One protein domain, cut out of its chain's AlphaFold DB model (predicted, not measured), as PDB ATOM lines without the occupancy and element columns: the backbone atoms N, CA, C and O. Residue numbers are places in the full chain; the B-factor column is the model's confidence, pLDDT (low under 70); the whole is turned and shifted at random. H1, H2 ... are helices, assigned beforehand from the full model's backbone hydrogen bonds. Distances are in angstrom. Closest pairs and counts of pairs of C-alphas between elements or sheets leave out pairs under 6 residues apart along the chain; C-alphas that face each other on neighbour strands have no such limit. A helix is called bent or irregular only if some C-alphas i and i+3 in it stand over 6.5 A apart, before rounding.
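AT A GLANCE: This is residues 2 to 75 of the 77 residues of the protein "ClpB-like protein" of Salmonella enterica subsp. enterica serovar Sanjuan (UniProt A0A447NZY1). Picture a loose, drawn-out model with a helical hairpin, H2 and H3, towards one end and a small unnamed loop of residues 16 to 24 at the other. A long link without a named element runs from H1 through this loop and back along the length to H2, and H3 then returns towards H1, with the short H4 after it near H1. The printed part has 74 residues with four named helices, H1, H2, H3 and H4 in that order, and no named strand; its class is all helix. It is loose, with a radius of gyration of the C-alphas of 16.3 A, and only just a rod, spanning 54 by 26 by 18 A.

IN THESE COORDINATES: Find C-alpha 2 at (30.236, -56.996, 101.646); from there H1, residues 2 to 13, runs 17.0 A to C-alpha 13. Next read residues 14 to 38, where no element is named; residues 16 to 17 pair there with residues 23 to 24, antiparallel. H2, residues 39 to 45, begins at (19.320, -54.079, 116.610) and measures 10.0 A. H3, residues 55 to 69, is the longest helix and measures 20.9 A. It is only just irregular: C-alphas 61 and 64 are 6.6 A apart. H4, residues 72 to 75, measures 5.4 A and ends at (36.217, -56.446, 118.323).

HOW THE PARTS SIT: Start at H1, which touches no helix. It is close to H3 but not clearly touching, and about perpendicular to it at 77 degrees; their closest C-alphas, those of Asn 5 and His 69, are 7.5 A apart. H1 and H4 are close but not clearly touching, the closest C-alphas, of Thr 12 and Phe 74, being 7.5 A apart. H1 and H2 are apart. Then look at the hairpin of H2 and H3: H3 touches H2 with residues 58 to 62 alone, and their closest C-alphas, those of Ile 42 and Leu 58, are 7.5 A apart. H2 and H3 run opposite ways at a steep tilt of 38 degrees. H3 and H4 are close but not clearly touching, with the C-alphas of Arg 67 and Leu 75 closest at 7.8 A; H2 and H4 are apart. In the backbones of H1 and H2 every O i to N i+4 pair is within hydrogen-bond range, in H3 8 of 11 are, and H4 is too short for such a pair.

THE WHOLE: The C-alphas of Gly 21 and Ala 50, the two farthest apart, are 54.2 A from each other. The printed part has no cut. The link from H1 to H2 is long, with 25 residues; H2 to H3 is short and H3 to H4 tight. The mean pLDDT of the printed part is 80.1, and residues 2 to 7 and 9 to 15 are under 70.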
ATOM      1  N   THR A   2      28.889 -56.952 102.266       54.47
ATOM      2  CA  THR A   2      30.236 -56.996 101.646       54.47
ATOM      3  C   THR A   2      30.976 -55.654 101.686       54.47
ATOM      4  O   THR A   2      32.153 -55.624 102.018       54.47
ATOM      5  N   SER A   3      30.273 -54.541 101.437       58.88
ATOM      6  CA  SER A   3      30.861 -53.189 101.462       58.88
ATOM      7  C   SER A   3      31.439 -52.810 102.837       58.88
ATOM      8  O   SER A   3      32.567 -52.341 102.932       58.88
ATOM      9  N   MET A   4      30.720 -53.123 103.920       63.31
ATOM     10  CA  MET A   4      31.143 -52.789 105.286       63.31
ATOM     11  C   MET A   4      32.400 -53.561 105.711       63.31
ATOM     12  O   MET A   4      33.310 -52.986 106.305       63.31
ATOM     13  N   ASN A   5      32.497 -54.841 105.334       60.97
ATOM     14  CA  ASN A   5      33.674 -55.665 105.619       60.97
ATOM     15  C   ASN A   5      34.921 -55.175 104.872       60.97
ATOM     16  O   ASN A   5      36.026 -55.246 105.416       60.97
ATOM     17  N   SER A   6      34.750 -54.646 103.658       62.34
ATOM     18  CA  SER A   6      35.827 -54.000 102.905       62.34
ATOM     19  C   SER A   6      36.309 -52.727 103.606       62.34
ATOM     20  O   SER A   6      37.512 -52.574 103.806       62.34
ATOM     21  N   SER A   7      35.391 -51.868 104.070       68.75
ATOM     22  CA  SER A   7      35.733 -50.639 104.803       68.75
ATOM     23  C   SER A   7      36.478 -50.920 106.111       68.75
ATOM     24  O   SER A   7      37.509 -50.308 106.373       68.75
ATOM     25  N   ILE A   8      36.020 -51.890 106.910       71.62
ATOM     26  CA  ILE A   8      36.681 -52.267 108.174       71.62
ATOM     27  C   ILE A   8      38.093 -52.805 107.918       71.62
ATOM     28  O   ILE A   8      39.032 -52.489 108.647       71.62
ATOM     29  N   ARG A   9      38.273 -53.601 106.856       64.38
ATOM     30  CA  ARG A   9      39.584 -54.156 106.505       64.38
ATOM     31  C   ARG A   9      40.599 -53.055 106.188       64.38
ATOM     32  O   ARG A   9      41.741 -53.171 106.633       64.38
ATOM     33  N   CYS A  10      40.189 -51.999 105.491       67.06
ATOM     34  CA  CYS A  10      41.042 -50.845 105.201       67.06
ATOM     35  C   CYS A  10      41.545 -50.144 106.473       67.06
ATOM     36  O   CYS A  10      42.721 -49.800 106.554       67.06
ATOM     37  N   LEU A  11      40.695 -50.027 107.498       69.56
ATOM     38  CA  LEU A  11      41.062 -49.399 108.773       69.56
ATOM     39  C   LEU A  11      42.096 -50.208 109.566       69.56
ATOM     40  O   LEU A  11      42.907 -49.639 110.287       69.56
ATOM     41  N   THR A  12      42.078 -51.537 109.439       63.59
ATOM     42  CA  THR A  12      42.948 -52.416 110.243       63.59
ATOM     43  C   THR A  12      44.335 -52.657 109.653       63.59
ATOM     44  O   THR A  12      45.220 -53.086 110.391       63.59
ATOM     45  N   ARG A  13      44.536 -52.470 108.337       59.59
ATOM     46  CA  ARG A  13      45.691 -53.081 107.657       59.59
ATOM     47  C   ARG A  13      46.775 -52.126 107.159       59.59
ATOM     48  O   ARG A  13      47.913 -52.582 107.144       59.59
ATOM     49  N   ALA A  14      46.486 -50.881 106.765       56.22
ATOM     50  CA  ALA A  14      47.552 -49.997 106.257       56.22
ATOM     51  C   ALA A  14      47.178 -48.518 106.018       56.22
ATOM     52  O   ALA A  14      47.856 -47.878 105.230       56.22
ATOM     53  N   GLY A  15      46.137 -47.946 106.628       62.53
ATOM     54  CA  GLY A  15      45.666 -46.622 106.188       62.53
ATOM     55  C   GLY A  15      44.874 -46.710 104.879       62.53
ATOM     56  O   GLY A  15      44.735 -47.784 104.285       62.53
ATOM     57  N   TRP A  16      44.258 -45.603 104.479       73.56
ATOM     58  CA  TRP A  16      43.355 -45.562 103.325       73.56
ATOM     59  C   TRP A  16      44.021 -44.816 102.180       73.56
ATOM     60  O   TRP A  16      44.456 -43.694 102.381       73.56
ATOM     61  N   GLU A  17      44.099 -45.407 100.990       71.81
ATOM     62  CA  GLU A  17      44.343 -44.617  99.783       71.81
ATOM     63  C   GLU A  17      42.993 -44.171  99.237       71.81
ATOM     64  O   GLU A  17      42.099 -44.996  99.017       71.81
ATOM     65  N   ASP A  18      42.824 -42.863  99.075       74.50
ATOM     66  CA  ASP A  18      41.671 -42.345  98.354       74.50
ATOM     67  C   ASP A  18      41.764 -42.676  96.851       74.50
ATOM     68  O   ASP A  18      42.775 -43.171  96.345       74.50
ATOM     69  N   GLY A  19      40.681 -42.423  96.114       70.19
ATOM     70  CA  GLY A  19      40.627 -42.677  94.670       70.19
ATOM     71  C   GLY A  19      41.575 -41.811  93.828       70.19
ATOM     72  O   GLY A  19      41.677 -42.045  92.626       70.19
ATOM     73  N   GLU A  20      42.256 -40.835  94.435       77.94
ATOM     74  CA  GLU A  20      43.249 -39.961  93.800       77.94
ATOM     75  C   GLU A  20      44.695 -40.387  94.121       77.94
ATOM     76  O   GLU A  20      45.641 -39.808  93.586       77.94
ATOM     77  N   GLY A  21      44.884 -41.438  94.931       75.06
ATOM     78  CA  GLY A  21      46.196 -41.965  95.316       75.06
ATOM     79  C   GLY A  21      46.815 -41.271  96.532       75.06
ATOM     80  O   GLY A  21      48.008 -41.434  96.787       75.06
ATOM     81  N   THR A  22      46.037 -40.500  97.293       76.88
ATOM     82  CA  THR A  22      46.499 -39.884  98.538       76.88
ATOM     83  C   THR A  22      46.397 -40.881  99.679       76.88
ATOM     84  O   THR A  22      45.330 -41.425  99.962       76.88
ATOM     85  N   HIS A  23      47.509 -41.084 100.380       79.88
ATOM     86  CA  HIS A  23      47.555 -41.928 101.566       79.88
ATOM     87  C   HIS A  23      47.042 -41.188 102.807       79.88
ATOM     88  O   HIS A  23      47.562 -40.136 103.182       79.88
ATOM     89  N   VAL A  24      46.058 -41.775 103.481       77.25
ATOM     90  CA  VAL A  24      45.462 -41.290 104.726       77.25
ATOM     91  C   VAL A  24      45.947 -42.158 105.883       77.25
ATOM     92  O   VAL A  24      45.568 -43.327 106.009       77.25
ATOM     93  N   ASP A  25      46.763 -41.558 106.747       78.50
ATOM     94  CA  ASP A  25      47.160 -42.129 108.035       78.50
ATOM     95  C   ASP A  25      46.133 -41.739 109.112       78.50
ATOM     96  O   ASP A  25      45.782 -40.570 109.271       78.50
ATOM     97  N   PHE A  26      45.654 -42.727 109.868       76.62
ATOM     98  CA  PHE A  26      44.698 -42.541 110.963       76.62
ATOM     99  C   PHE A  26      45.373 -42.328 112.326       76.62
ATOM    100  O   PHE A  26      44.711 -42.352 113.369       76.62
ATOM    101  N   LYS A  27      46.690 -42.112 112.364       79.56
ATOM    102  CA  LYS A  27      47.409 -41.750 113.586       79.56
ATOM    103  C   LYS A  27      46.769 -40.512 114.237       79.56
ATOM    104  O   LYS A  27      46.429 -39.547 113.563       79.56
ATOM    105  N   ASN A  28      46.560 -40.559 115.556       81.69
ATOM    106  CA  ASN A  28      45.857 -39.521 116.333       81.69
ATOM    107  C   ASN A  28      44.391 -39.260 115.925       81.69
ATOM    108  O   ASN A  28      43.815 -38.259 116.346       81.69
ATOM    109  N   THR A  29      43.764 -40.164 115.167       81.88
ATOM    110  CA  THR A  29      42.349 -40.063 114.790       81.88
ATOM    111  C   THR A  29      41.516 -41.047 115.605       81.88
ATOM    112  O   THR A  29      41.817 -42.238 115.658       81.88
ATOM    113  N   THR A  30      40.451 -40.564 116.250       82.00
ATOM    114  CA  THR A  30      39.458 -41.430 116.899       82.00
ATOM    115  C   THR A  30      38.397 -41.816 115.882       82.00
ATOM    116  O   THR A  30      37.687 -40.958 115.365       82.00
ATOM    117  N   LEU A  31      38.271 -43.114 115.614       80.69
ATOM    118  CA  LEU A  31      37.236 -43.636 114.733       80.69
ATOM    119  C   LEU A  31      36.049 -44.120 115.561       80.69
ATOM    120  O   LEU A  31      36.190 -45.023 116.386       80.69
ATOM    121  N   LEU A  32      34.877 -43.538 115.310       83.25
ATOM    122  CA  LEU A  32      33.603 -44.025 115.826       83.25
ATOM    123  C   LEU A  32      32.827 -44.677 114.686       83.25
ATOM    124  O   LEU A  32      32.535 -44.043 113.674       83.25
ATOM    125  N   LEU A  33      32.495 -45.949 114.861       81.50
ATOM    126  CA  LEU A  33      31.764 -46.739 113.880       81.50
ATOM    127  C   LEU A  33      30.448 -47.185 114.504       81.50
ATOM    128  O   LEU A  33      30.432 -47.766 115.586       81.50
ATOM    129  N   THR A  34      29.348 -46.924 113.808       83.81
ATOM    130  CA  THR A  34      28.009 -47.356 114.211       83.81
ATOM    131  C   THR A  34      27.500 -48.402 113.234       83.81
ATOM    132  O   THR A  34      27.679 -48.272 112.023       83.81
ATOM    133  N   THR A  35      26.840 -49.432 113.749       84.50
ATOM    134  CA  THR A  35      26.218 -50.483 112.946       84.50
ATOM    135  C   THR A  35      24.809 -50.736 113.444       84.50
ATOM    136  O   THR A  35      24.532 -50.583 114.629       84.50
ATOM    137  N   ASN A  36      23.928 -51.145 112.541       86.56
ATOM    138  CA  ASN A  36      22.611 -51.655 112.898       86.56
ATOM    139  C   ASN A  36      22.634 -53.157 113.242       86.56
ATOM    140  O   ASN A  36      21.603 -53.699 113.639       86.56
ATOM    141  N   VAL A  37      23.778 -53.839 113.105       88.06
ATOM    142  CA  VAL A  37      23.933 -55.252 113.488       88.06
ATOM    143  C   VAL A  37      23.552 -55.438 114.958       88.06
ATOM    144  O   VAL A  37      24.053 -54.729 115.826       88.06
ATOM    145  N   GLY A  38      22.672 -56.404 115.228       86.75
ATOM    146  CA  GLY A  38      22.181 -56.697 116.575       86.75
ATOM    147  C   GLY A  38      20.993 -55.845 117.037       86.75
ATOM    148  O   GLY A  38      20.502 -56.082 118.134       86.75
ATOM    149  N   SER A  39      20.482 -54.910 116.224       89.69
ATOM    150  CA  SER A  39      19.320 -54.079 116.610       89.69
ATOM    151  C   SER A  39      18.068 -54.911 116.904       89.69
ATOM    152  O   SER A  39      17.359 -54.632 117.871       89.69
ATOM    153  N   ASP A  40      17.824 -55.963 116.119       89.69
ATOM    154  CA  ASP A  40      16.685 -56.866 116.333       89.69
ATOM    155  C   ASP A  40      16.827 -57.640 117.651       89.69
ATOM    156  O   ASP A  40      15.864 -57.778 118.401       89.69
ATOM    157  N   LEU A  41      18.050 -58.079 117.972       88.94
ATOM    158  CA  LEU A  41      18.354 -58.773 119.224       88.94
ATOM    159  C   LEU A  41      18.175 -57.850 120.434       88.94
ATOM    160  O   LEU A  41      17.567 -58.252 121.420       88.94
ATOM    161  N   ILE A  42      18.649 -56.603 120.348       89.38
ATOM    162  CA  ILE A  42      18.443 -55.593 121.400       89.38
ATOM    163  C   ILE A  42      16.947 -55.361 121.612       89.38
ATOM    164  O   ILE A  42      16.488 -55.342 122.748       89.38
ATOM    165  N   SER A  43      16.185 -55.220 120.525       90.81
ATOM    166  CA  SER A  43      14.743 -54.972 120.596       90.81
ATOM    167  C   SER A  43      14.004 -56.121 121.286       90.81
ATOM    168  O   SER A  43      13.155 -55.863 122.128       90.81
ATOM    169  N   GLN A  44      14.373 -57.371 120.991       89.75
ATOM    170  CA  GLN A  44      13.799 -58.560 121.634       89.75
ATOM    171  C   GLN A  44      14.196 -58.682 123.112       89.75
ATOM    172  O   GLN A  44      13.362 -58.985 123.957       89.75
ATOM    173  N   MET A  45      15.465 -58.437 123.451       87.31
ATOM    174  CA  MET A  45      15.946 -58.554 124.835       87.31
ATOM    175  C   MET A  45      15.422 -57.447 125.754       87.31
ATOM    176  O   MET A  45      15.343 -57.642 126.963       87.31
ATOM    177  N   CYS A  46      15.078 -56.291 125.190       88.25
ATOM    178  CA  CYS A  46      14.534 -55.151 125.923       88.25
ATOM    179  C   CYS A  46      13.004 -55.033 125.806       88.25
ATOM    180  O   CYS A  46      12.449 -54.025 126.239       88.25
ATOM    181  N   GLU A  47      12.324 -56.023 125.216       90.31
ATOM    182  CA  GLU A  47      10.867 -56.006 125.037       90.31
ATOM    183  C   GLU A  47      10.123 -56.075 126.381       90.31
ATOM    184  O   GLU A  47       9.125 -55.379 126.573       90.31
ATOM    185  N   ASP A  48      10.642 -56.860 127.332       89.62
ATOM    186  CA  ASP A  48      10.125 -56.953 128.698       89.62
ATOM    187  C   ASP A  48      11.033 -56.183 129.680       89.62
ATOM    188  O   ASP A  48      12.157 -56.621 129.960       89.62
ATOM    189  N   PRO A  49      10.560 -55.066 130.270       82.12
ATOM    190  CA  PRO A  49      11.322 -54.283 131.240       82.12
ATOM    191  C   PRO A  49      11.768 -55.066 132.482       82.12
ATOM    192  O   PRO A  49      12.746 -54.676 133.119       82.12
ATOM    193  N   ALA A  50      11.067 -56.142 132.854       84.75
ATOM    194  CA  ALA A  50      11.407 -56.966 134.013       84.75
ATOM    195  C   ALA A  50      12.528 -57.978 133.724       84.75
ATOM    196  O   ALA A  50      13.199 -58.427 134.654       84.75
ATOM    197  N   LEU A  51      12.736 -58.326 132.450       84.94
ATOM    198  CA  LEU A  51      13.755 -59.274 131.984       84.94
ATOM    199  C   LEU A  51      14.903 -58.586 131.232       84.94
ATOM    200  O   LEU A  51      15.779 -59.267 130.696       84.94
ATOM    201  N   MET A  52      14.908 -57.252 131.201       89.12
ATOM    202  CA  MET A  52      15.919 -56.475 130.501       89.12
ATOM    203  C   MET A  52      17.316 -56.794 131.063       89.12
ATOM    204  O   MET A  52      17.544 -56.646 132.269       89.12
ATOM    205  N   PRO A  53      18.267 -57.225 130.216       88.88
ATOM    206  CA  PRO A  53      19.620 -57.518 130.656       88.88
ATOM    207  C   PRO A  53      20.328 -56.241 131.115       88.88
ATOM    208  O   PRO A  53      20.049 -55.134 130.647       88.88
ATOM    209  N   ASP A  54      21.305 -56.402 132.000       89.81
ATOM    210  CA  ASP A  54      22.244 -55.332 132.302       89.81
ATOM    211  C   ASP A  54      23.203 -55.092 131.116       89.81
ATOM    212  O   ASP A  54      23.232 -55.829 130.125       89.81
ATOM    213  N   ALA A  55      24.021 -54.040 131.207       87.75
ATOM    214  CA  ALA A  55      24.957 -53.692 130.135       87.75
ATOM    215  C   ALA A  55      25.937 -54.835 129.802       87.75
ATOM    216  O   ALA A  55      26.346 -54.993 128.649       87.75
ATOM    217  N   THR A  56      26.300 -55.642 130.803       89.75
ATOM    218  CA  THR A  56      27.189 -56.797 130.636       89.75
ATOM    219  C   THR A  56      26.488 -57.920 129.878       89.75
ATOM    220  O   THR A  56      27.009 -58.374 128.860       89.75
ATOM    221  N   GLY A  57      25.285 -58.313 130.300       89.81
ATOM    222  CA  GLY A  57      24.494 -59.357 129.654       89.81
ATOM    223  C   GLY A  57      24.115 -59.000 128.219       89.81
ATOM    224  O   GLY A  57      24.181 -59.848 127.329       89.81
ATOM    225  N   LEU A  58      23.821 -57.725 127.948       89.31
ATOM    226  CA  LEU A  58      23.567 -57.262 126.585       89.31
ATOM    227  C   LEU A  58      24.826 -57.365 125.710       89.31
ATOM    228  O   LEU A  58      24.756 -57.830 124.571       89.31
ATOM    229  N   LYS A  59      25.995 -56.976 126.236       87.81
ATOM    230  CA  LYS A  59      27.276 -57.113 125.526       87.81
ATOM    231  C   LYS A  59      27.579 -58.577 125.206       87.81
ATOM    232  O   LYS A  59      28.006 -58.871 124.090       87.81
ATOM    233  N   GLU A  60      27.373 -59.482 126.157       90.38
ATOM    234  CA  GLU A  60      27.598 -60.918 125.968       90.38
ATOM    235  C   GLU A  60      26.664 -61.513 124.915       90.38
ATOM    236  O   GLU A  60      27.125 -62.272 124.064       90.38
ATOM    237  N   ALA A  61      25.391 -61.115 124.904       90.06
ATOM    238  CA  ALA A  61      24.424 -61.554 123.902       90.06
ATOM    239  C   ALA A  61      24.720 -60.998 122.498       90.06
ATOM    240  O   ALA A  61      24.545 -61.698 121.500       90.06
ATOM    241  N   LEU A  62      25.219 -59.762 122.406       90.12
ATOM    242  CA  LEU A  62      25.585 -59.127 121.137       90.12
ATOM    243  C   LEU A  62      26.888 -59.670 120.543       90.12
ATOM    244  O   LEU A  62      27.056 -59.660 119.324       90.12
ATOM    245  N   MET A  63      27.823 -60.143 121.370       89.94
ATOM    246  CA  MET A  63      29.158 -60.528 120.905       89.94
ATOM    247  C   MET A  63      29.164 -61.671 119.869       89.94
ATOM    248  O   MET A  63      29.910 -61.569 118.890       89.94
ATOM    249  N   PRO A  64      28.353 -62.743 120.004       89.31
ATOM    250  CA  PRO A  64      28.184 -63.756 118.965       89.31
ATOM    251  C   PRO A  64      27.695 -63.176 117.639       89.31
ATOM    252  O   PRO A  64      28.200 -63.563 116.586       89.31
ATOM    253  N   GLU A  65      26.747 -62.238 117.679       88.00
ATOM    254  CA  GLU A  65      26.190 -61.626 116.473       88.00
ATOM    255  C   GLU A  65      27.219 -60.719 115.800       88.00
ATOM    256  O   GLU A  65      27.478 -60.836 114.603       88.00
ATOM    257  N   LEU A  66      27.918 -59.896 116.584       87.75
ATOM    258  CA  LEU A  66      29.008 -59.064 116.087       87.75
ATOM    259  C   LEU A  66      30.127 -59.911 115.466       87.75
ATOM    260  O   LEU A  66      30.617 -59.560 114.398       87.75
ATOM    261  N   ARG A  67      30.490 -61.062 116.040       87.69
ATOM    262  CA  ARG A  67      31.531 -61.948 115.479       87.69
ATOM    263  C   ARG A  67      31.175 -62.569 114.124       87.69
ATOM    264  O   ARG A  67      32.084 -62.966 113.399       87.69
ATOM    265  N   LYS A  68      29.891 -62.648 113.751       86.94
ATOM    266  CA  LYS A  68      29.477 -63.100 112.406       86.94
ATOM    267  C   LYS A  68      29.797 -62.066 111.328       86.94
ATOM    268  O   LYS A  68      30.041 -62.428 110.179       86.94
ATOM    269  N   HIS A  69      29.772 -60.786 111.693       84.56
ATOM    270  CA  HIS A  69      29.913 -59.673 110.756       84.56
ATOM    271  C   HIS A  69      31.288 -59.010 110.827       84.56
ATOM    272  O   HIS A  69      31.832 -58.631 109.795       84.56
ATOM    273  N   PHE A  70      31.867 -58.905 112.019       84.44
ATOM    274  CA  PHE A  70      33.132 -58.235 112.274       84.44
ATOM    275  C   PHE A  70      34.233 -59.262 112.569       84.44
ATOM    276  O   PHE A  70      34.025 -60.190 113.353       84.44
ATOM    277  N   PRO A  71      35.431 -59.106 111.981       80.19
ATOM    278  CA  PRO A  71      36.561 -59.968 112.300       80.19
ATOM    279  C   PRO A  71      36.980 -59.799 113.768       80.19
ATOM    280  O   PRO A  71      36.945 -58.694 114.305       80.19
ATOM    281  N   ALA A  72      37.455 -60.878 114.399       77.12
ATOM    282  CA  ALA A  72      37.876 -60.868 115.807       77.12
ATOM    283  C   ALA A  72      38.938 -59.796 116.117       77.12
ATOM    284  O   ALA A  72      38.903 -59.177 117.173       77.12
ATOM    285  N   ALA A  73      39.827 -59.514 115.159       74.12
ATOM    286  CA  ALA A  73      40.839 -58.465 115.278       74.12
ATOM    287  C   ALA A  73      40.256 -57.051 115.481       74.12
ATOM    288  O   ALA A  73      40.955 -56.178 115.979       74.12
ATOM    289  N   PHE A  74      38.996 -56.817 115.094       77.00
ATOM    290  CA  PHE A  74      38.327 -55.524 115.225       77.00
ATOM    291  C   PHE A  74      37.556 -55.372 116.546       77.00
ATOM    292  O   PHE A  74      37.448 -54.271 117.071       77.00
ATOM    293  N   LEU A  75      37.033 -56.469 117.101       79.25
ATOM    294  CA  LEU A  75      36.217 -56.446 118.323       79.25
ATOM    295  C   LEU A  75      37.048 -56.468 119.620       79.25
ATOM    296  O   LEU A  75      36.478 -56.345 120.703       79.25
TER     297      LEU A  75